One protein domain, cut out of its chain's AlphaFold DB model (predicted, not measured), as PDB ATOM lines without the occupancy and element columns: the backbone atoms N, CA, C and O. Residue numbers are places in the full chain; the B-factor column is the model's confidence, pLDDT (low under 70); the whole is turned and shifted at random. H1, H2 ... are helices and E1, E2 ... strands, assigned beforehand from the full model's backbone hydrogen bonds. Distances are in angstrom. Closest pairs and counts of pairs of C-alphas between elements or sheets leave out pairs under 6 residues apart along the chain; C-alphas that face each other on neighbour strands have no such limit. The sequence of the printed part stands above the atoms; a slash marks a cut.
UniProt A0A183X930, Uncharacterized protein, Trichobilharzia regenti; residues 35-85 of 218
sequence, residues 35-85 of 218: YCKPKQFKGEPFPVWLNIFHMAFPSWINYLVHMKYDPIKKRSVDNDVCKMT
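Overview. This is residues 35 to 85 of the 218 residues of an uncharacterized protein of Trichobilharzia regenti (UniProt A0A183X930). A small, loosely made sheet of three strands, E2, E1 and E5, has the helix H2 across one face, packed on it with residues 61 to 65, and just after residue 65, the last of H2, a two-stranded hairpin, E3 and E4, reaches away as an arm that makes much of the length. The short helix H1 sits at the other end of the long axis and makes a corner with H2; residues 55 to 60 stick out there. The 51 printed residues include two named helices and five named strands, in the order E1 E2 H1 H2 E3 E4 E5. The class is mixed, helices and strands; the order in the larger sheet is E2 E1 E5, with E1 and E5 antiparallel, and E3 and E4 form a separate antiparallel pair. The whole is only just loose, close to compact, with a radius of gyration of the C-alphas of 11.9 A and spans of 36 by 25 by 15 A.

Arrangement. E1, residues 35 to 38, is the inner strand of its sheet. E2, residues 46 to 49, is an edge strand and meets E1 only at a point, where the C-alphas of Pro 47 and Tyr 35 face each other at 4.4 A. E5, residues 82 to 85, is the other edge strand, antiparallel to E1 at 144 degrees between directions; N 37 and O 83 are within hydrogen-bond range at 2.9 A, and N 83 and O 37 at 2.8 A. H1, residues 52 to 56, is only just not on this sheet, with 4 pairs of C-alphas within 10 A. H2, residues 58 to 65, is on the sheet at a height over the sheet of 9.6 A. It lies only just over E1, on which 3 of its 8 C-alphas fall, and runs across the strands, at 71 degrees to E1 on the local plane. The closest C-alphas of H2 and E5 are those of Leu 64 and Cys 82, 6.3 A apart. H1 and H2 only just touch, and only at the corner, with 3 pairs of C-alphas within 8 A; the closest are those of His 54 and Ile 61, 5.4 A apart. E3, residues 67 to 70, and E4, residues 75 to 78, form a hairpin, antiparallel at 139 degrees, with N 68 and O 77 at 2.9 A and N 77 and O 68 at 2.8 A, within hydrogen-bond range. E3 is apart from E1, E2 and E5. In H1 and H2 every O i to N i+4 pair is within hydrogen-bond range.

Along the chain. E1 begins at C-alpha 35, (-0.253, -6.661, 0.807), and is 9.7 A long; E2 is 9.4 A. H1 is 6.4 A long, and H2, 10.5 A, ends at C-alpha 65, (-8.006, -12.386, 2.817). E3 is 9.6 A long and E4 10.1 A. E5, 9.1 A, ends at C-alpha 85, (-2.512, -4.616, -3.366).

Size, cuts and confidence. The two C-alphas farthest apart are those of Ile 52 and Ile 72, 36.2 A. The printed part has no cut, and no link is long. The mean pLDDT of the printed part is 86.8; residues 51 to 54 are under 70.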
ATOM      1  N   TYR A  35      -0.231  -7.608  -0.302       91.75
ATOM      2  CA  TYR A  35      -0.253  -6.661   0.807       91.75
ATOM      3  C   TYR A  35      -1.686  -6.250   1.131       91.75
ATOM      4  O   TYR A  35      -2.506  -6.066   0.227       91.75
ATOM      5  N   CYS A  36      -1.961  -6.050   2.417       92.50
ATOM      6  CA  CYS A  36      -3.185  -5.424   2.890       92.50
ATOM      7  C   CYS A  36      -2.918  -3.962   3.220       92.50
ATOM      8  O   CYS A  36      -2.056  -3.649   4.038       92.50
ATOM      9  N   LYS A  37      -3.718  -3.070   2.633       93.12
ATOM     10  CA  LYS A  37      -3.915  -1.719   3.154       93.12
ATOM     11  C   LYS A  37      -5.191  -1.695   4.008       93.12
ATOM     12  O   LYS A  37      -6.266  -1.938   3.443       93.12
ATOM     13  N   PRO A  38      -5.112  -1.403   5.318       92.06
ATOM     14  CA  PRO A  38      -6.289  -1.305   6.176       92.06
ATOM     15  C   PRO A  38      -7.333  -0.324   5.635       92.06
ATOM     16  O   PRO A  38      -6.990   0.762   5.162       92.06
ATOM     17  N   LYS A  39      -8.614  -0.704   5.696       91.31
ATOM     18  CA  LYS A  39      -9.736   0.169   5.300       91.31
ATOM     19  C   LYS A  39     -10.285   0.996   6.461       91.31
ATOM     20  O   LYS A  39     -10.669   2.140   6.256       91.31
ATOM     21  N   GLN A  40     -10.343   0.407   7.657       86.81
ATOM     22  CA  GLN A  40     -11.036   0.991   8.813       86.81
ATOM     23  C   GLN A  40     -10.178   1.986   9.600       86.81
ATOM     24  O   GLN A  40     -10.708   2.874  10.257       86.81
ATOM     25  N   PHE A  41      -8.855   1.866   9.514       84.94
ATOM     26  CA  PHE A  41      -7.914   2.756  10.183       84.94
ATOM     27  C   PHE A  41      -6.835   3.224   9.210       84.94
ATOM     28  O   PHE A  41      -6.518   2.545   8.233       84.94
ATOM     29  N   LYS A  42      -6.263   4.404   9.468       82.12
ATOM     30  CA  LYS A  42      -5.111   4.904   8.712       82.12
ATOM     31  C   LYS A  42      -3.869   4.137   9.165       82.12
ATOM     32  O   LYS A  42      -3.245   4.506  10.150       82.12
ATOM     33  N   GLY A  43      -3.561   3.053   8.462       85.88
ATOM     34  CA  GLY A  43      -2.339   2.274   8.635       85.88
ATOM     35  C   GLY A  43      -1.585   2.121   7.318       85.88
ATOM     36  O   GLY A  43      -2.184   2.182   6.236       85.88
ATOM     37  N   GLU A  44      -0.274   1.918   7.419       89.38
ATOM     38  CA  GLU A  44       0.568   1.605   6.267       89.38
ATOM     39  C   GLU A  44       0.262   0.201   5.716       89.38
ATOM     40  O   GLU A  44      -0.161  -0.682   6.472       89.38
ATOM     41  N   PRO A  45       0.438  -0.030   4.400       91.06
ATOM     42  CA  PRO A  45       0.306  -1.363   3.829       91.06
ATOM     43  C   PRO A  45       1.307  -2.346   4.447       91.06
ATOM     44  O   PRO A  45       2.489  -2.035   4.566       91.06
ATOM     45  N   PHE A  46       0.853  -3.556   4.768       89.19
ATOM     46  CA  PHE A  46       1.693  -4.610   5.346       89.19
ATOM     47  C   PHE A  46       1.566  -5.928   4.562       89.19
ATOM     48  O   PHE A  46       0.529  -6.165   3.928       89.19
ATOM     49  N   PRO A  47       2.609  -6.782   4.560       87.44
ATOM     50  CA  PRO A  47       2.589  -8.045   3.829       87.44
ATOM     51  C   PRO A  47       1.621  -9.037   4.485       87.44
ATOM     52  O   PRO A  47       1.680  -9.276   5.688       87.44
ATOM     53  N   VAL A  48       0.744  -9.634   3.679       87.62
ATOM     54  CA  VAL A  48      -0.197 -10.687   4.107       87.62
ATOM     55  C   VAL A  48       0.197 -12.048   3.544       87.62
ATOM     56  O   VAL A  48      -0.050 -13.073   4.174       87.62
ATOM     57  N   TRP A  49       0.820 -12.070   2.365       84.19
ATOM     58  CA  TRP A  49       1.257 -13.298   1.712       84.19
ATOM     59  C   TRP A  49       2.627 -13.105   1.037       84.19
ATOM     60  O   TRP A  49       2.787 -12.111   0.331       84.19
ATOM     61  N   LEU A  50       3.613 -13.998   1.194       70.50
ATOM     62  CA  LEU A  50       3.643 -15.106   2.160       70.50
ATOM     63  C   LEU A  50       4.164 -14.584   3.506       70.50
ATOM     64  O   LEU A  50       5.156 -13.860   3.558       70.50
ATOM     65  N   ASN A  51       3.472 -14.926   4.590       67.56
ATOM     66  CA  ASN A  51       3.897 -14.576   5.937       67.56
ATOM     67  C   ASN A  51       3.678 -15.783   6.861       67.56
ATOM     68  O   ASN A  51       2.546 -16.224   7.070       67.56
ATOM     69  N   ILE A  52       4.774 -16.325   7.397       66.25
ATOM     70  CA  ILE A  52       4.778 -17.581   8.165       66.25
ATOM     71  C   ILE A  52       3.958 -17.443   9.456       66.25
ATOM     72  O   ILE A  52       3.248 -18.373   9.838       66.25
ATOM     73  N   PHE A  53       3.977 -16.266  10.091       66.50
ATOM     74  CA  PHE A  53       3.132 -15.990  11.253       66.50
ATOM     75  C   PHE A  53       1.647 -16.097  10.884       66.50
ATOM     76  O   PHE A  53       0.883 -16.755  11.580       66.50
ATOM     77  N   HIS A  54       1.231 -15.547   9.741       69.12
ATOM     78  CA  HIS A  54      -0.155 -15.665   9.276       69.12
ATOM     79  C   HIS A  54      -0.550 -17.114   8.948       69.12
ATOM     80  O   HIS A  54      -1.697 -17.493   9.180       69.12
ATOM     81  N   MET A  55       0.384 -17.939   8.464       70.50
ATOM     82  CA  MET A  55       0.141 -19.372   8.246       70.50
ATOM     83  C   MET A  55      -0.052 -20.145   9.557       70.50
ATOM     84  O   MET A  55      -0.865 -21.065   9.600       70.50
ATOM     85  N   ALA A  56       0.641 -19.752  10.633       75.19
ATOM     86  CA  ALA A  56       0.455 -20.337  11.963       75.19
ATOM     87  C   ALA A  56      -0.916 -19.997  12.584       75.19
ATOM     88  O   ALA A  56      -1.368 -20.698  13.489       75.19
ATOM     89  N   PHE A  57      -1.611 -18.971  12.069       82.81
ATOM     90  CA  PHE A  57      -2.943 -18.554  12.520       82.81
ATOM     91  C   PHE A  57      -3.966 -18.529  11.362       82.81
ATOM     92  O   PHE A  57      -4.346 -17.452  10.888       82.81
ATOM     93  N   PRO A  58      -4.494 -19.695  10.931       79.31
ATOM     94  CA  PRO A  58      -5.415 -19.807   9.792       79.31
ATOM     95  C   PRO A  58      -6.656 -18.903   9.871       79.31
ATOM     96  O   PRO A  58      -7.081 -18.319   8.873       79.31
ATOM     97  N   SER A  59      -7.231 -18.724  11.064       86.06
ATOM     98  CA  SER A  59      -8.384 -17.833  11.259       86.06
ATOM     99  C   SER A  59      -8.038 -16.366  10.994       86.06
ATOM    100  O   SER A  59      -8.860 -15.628  10.453       86.06
ATOM    101  N   TRP A  60      -6.817 -15.947  11.338       85.19
ATOM    102  CA  TRP A  60      -6.346 -14.582  11.129       85.19
ATOM    103  C   TRP A  60      -6.111 -14.295   9.647       85.19
ATOM    104  O   TRP A  60      -6.643 -13.318   9.120       85.19
ATOM    105  N   ILE A  61      -5.393 -15.174   8.936       85.06
ATOM    106  CA  ILE A  61      -5.205 -14.992   7.493       85.06
ATOM    107  C   ILE A  61      -6.544 -15.015   6.755       85.06
ATOM    108  O   ILE A  61      -6.776 -14.148   5.915       85.06
ATOM    109  N   ASN A  62      -7.467 -15.912   7.123       86.31
ATOM    110  CA  ASN A  62      -8.810 -15.947   6.547       86.31
ATOM    111  C   ASN A  62      -9.569 -14.632   6.803       86.31
ATOM    112  O   ASN A  62     -10.135 -14.049   5.879       86.31
ATOM    113  N   TYR A  63      -9.515 -14.097   8.026       88.56
ATOM    114  CA  TYR A  63     -10.096 -12.792   8.345       88.56
ATOM    115  C   TYR A  63      -9.548 -11.672   7.443       88.56
ATOM    116  O   TYR A  63     -10.329 -10.861   6.947       88.56
ATOM    117  N   LEU A  64      -8.246 -11.673   7.143       89.12
ATOM    118  CA  LEU A  64      -7.632 -10.677   6.261       89.12
ATOM    119  C   LEU A  64      -7.962 -10.879   4.778       89.12
ATOM    120  O   LEU A  64      -8.199  -9.891   4.080       89.12
ATOM    121  N   VAL A  65      -7.967 -12.118   4.270       89.56
ATOM    122  CA  VAL A  65      -8.006 -12.386   2.817       89.56
ATOM    123  C   VAL A  65      -9.363 -12.798   2.268       89.56
ATOM    124  O   VAL A  65      -9.521 -12.752   1.041       89.56
ATOM    125  N   HIS A  66     -10.329 -13.176   3.115       90.38
ATOM    126  CA  HIS A  66     -11.630 -13.653   2.645       90.38
ATOM    127  C   HIS A  66     -12.303 -12.629   1.727       90.38
ATOM    128  O   HIS A  66     -12.219 -11.414   1.925       90.38
ATOM    129  N   MET A  67     -12.994 -13.135   0.713       92.44
ATOM    130  CA  MET A  67     -13.817 -12.334  -0.185       92.44
ATOM    131  C   MET A  67     -15.288 -12.616   0.090       92.44
ATOM    132  O   MET A  67     -15.653 -13.708   0.524       92.44
ATOM    133  N   LYS A  68     -16.138 -11.631  -0.185       92.94
ATOM    134  CA  LYS A  68     -17.594 -11.779  -0.143       92.94
ATOM    135  C   LYS A  68     -18.104 -11.935  -1.572       92.94
ATOM    136  O   LYS A  68     -17.600 -11.273  -2.477       92.94
ATOM    137  N   TYR A  69     -19.101 -12.782  -1.794       92.69
ATOM    138  CA  TYR A  69     -19.753 -12.890  -3.099       92.69
ATOM    139  C   TYR A  69     -20.967 -11.957  -3.154       92.69
ATOM    140  O   TYR A  69     -21.833 -12.021  -2.285       92.69
ATOM    141  N   ASP A  70     -21.027 -11.083  -4.159       93.12
ATOM    142  CA  ASP A  70     -22.189 -10.236  -4.445       93.12
ATOM    143  C   ASP A  70     -23.092 -10.969  -5.460       93.12
ATOM    144  O   ASP A  70     -22.722 -11.054  -6.639       93.12
ATOM    145  N   PRO A  71     -24.260 -11.501  -5.043       93.44
ATOM    146  CA  PRO A  71     -25.115 -12.310  -5.912       93.44
ATOM    147  C   PRO A  71     -25.816 -11.486  -6.999       93.44
ATOM    148  O   PRO A  71     -26.155 -12.027  -8.051       93.44
ATOM    149  N   ILE A  72     -25.992 -10.178  -6.787       94.31
ATOM    150  CA  ILE A  72     -26.631  -9.280  -7.758       94.31
ATOM    151  C   ILE A  72     -25.639  -8.963  -8.875       94.31
ATOM    152  O   ILE A  72     -25.953  -9.088 -10.059       94.31
ATOM    153  N   LYS A  73     -24.407  -8.590  -8.507       90.00
ATOM    154  CA  LYS A  73     -23.340  -8.277  -9.473       90.00
ATOM    155  C   LYS A  73     -22.632  -9.522 -10.017       90.00
ATOM    156  O   LYS A  73     -21.796  -9.379 -10.908       90.00
ATOM    157  N   LYS A  74     -22.940 -10.705  -9.471       91.81
ATOM    158  CA  LYS A  74     -22.331 -12.008  -9.786       91.81
ATOM    159  C   LYS A  74     -20.800 -11.967  -9.748       91.81
ATOM    160  O   LYS A  74     -20.135 -12.476 -10.650       91.81
ATOM    161  N   ARG A  75     -20.242 -11.304  -8.731       92.19
ATOM    162  CA  ARG A  75     -18.795 -11.070  -8.608       92.19
ATOM    163  C   ARG A  75     -18.323 -11.065  -7.159       92.19
ATOM    164  O   ARG A  75     -19.072 -10.716  -6.249       92.19
ATOM    165  N   SER A  76     -17.052 -11.365  -6.976       92.88
ATOM    166  CA  SER A  76     -16.339 -11.329  -5.708       92.88
ATOM    167  C   SER A  76     -15.961  -9.888  -5.348       92.88
ATOM    168  O   SER A  76     -15.389  -9.142  -6.153       92.88
ATOM    169  N   VAL A  77     -16.233  -9.482  -4.113       91.81
ATOM    170  CA  VAL A  77     -15.817  -8.198  -3.538       91.81
ATOM    171  C   VAL A  77     -14.874  -8.439  -2.365       91.81
ATOM    172  O   VAL A  77     -14.983  -9.438  -1.655       91.81
ATOM    173  N   ASP A  78     -13.913  -7.535  -2.181       90.75
ATOM    174  CA  ASP A  78     -13.020  -7.611  -1.022       90.75
ATOM    175  C   ASP A  78     -13.817  -7.434   0.278       90.75
ATOM    176  O   ASP A  78     -14.845  -6.753   0.293       90.75
ATOM    177  N   ASN A  79     -13.310  -7.991   1.377       90.62
ATOM    178  CA  ASN A  79     -13.848  -7.739   2.712       90.62
ATOM    179  C   ASN A  79     -13.683  -6.273   3.160       90.62
ATOM    180  O   ASN A  79     -13.009  -5.465   2.515       90.62
ATOM    181  N   ASP A  80     -14.271  -5.929   4.305       91.38
ATOM    182  CA  ASP A  80     -14.241  -4.567   4.854       91.38
ATOM    183  C   ASP A  80     -12.977  -4.272   5.677       91.38
ATOM    184  O   ASP A  80     -12.850  -3.196   6.257       91.38
ATOM    185  N   VAL A  81     -12.037  -5.219   5.722       91.56
ATOM    186  CA  VAL A  81     -10.814  -5.145   6.530       91.56
ATOM    187  C   VAL A  81      -9.675  -4.570   5.697       91.56
ATOM    188  O   VAL A  81      -9.046  -3.580   6.077       91.56
ATOM    189  N   CYS A  82      -9.451  -5.158   4.524       91.75
ATOM    190  CA  CYS A  82      -8.260  -4.945   3.718       91.75
ATOM    191  C   CYS A  82      -8.609  -4.542   2.286       91.75
ATOM    192  O   CYS A  82      -9.437  -5.157   1.611       91.75
ATOM    193  N   LYS A  83      -7.931  -3.510   1.779       92.50
ATOM    194  CA  LYS A  83      -7.783  -3.285   0.341       92.50
ATOM    195  C   LYS A  83      -6.523  -4.016  -0.107       92.50
ATOM    196  O   LYS A  83      -5.427  -3.627   0.297       92.50
ATOM    197  N   MET A  84      -6.685  -5.050  -0.928       92.62
ATOM    198  CA  MET A  84      -5.540  -5.822  -1.404       92.62
ATOM    199  C   MET A  84      -4.770  -5.081  -2.487       92.62
ATOM    200  O   MET A  84      -5.345  -4.456  -3.382       92.62
ATOM    201  N   THR A  85      -3.449  -5.164  -2.390       92.25
ATOM    202  CA  THR A  85      -2.512  -4.616  -3.366       92.25
ATOM    203  C   THR A  85      -1.476  -5.664  -3.727       92.25
ATOM    204  O   THR A  85      -0.962  -6.364  -2.854       92.25
TER     205      THR A  85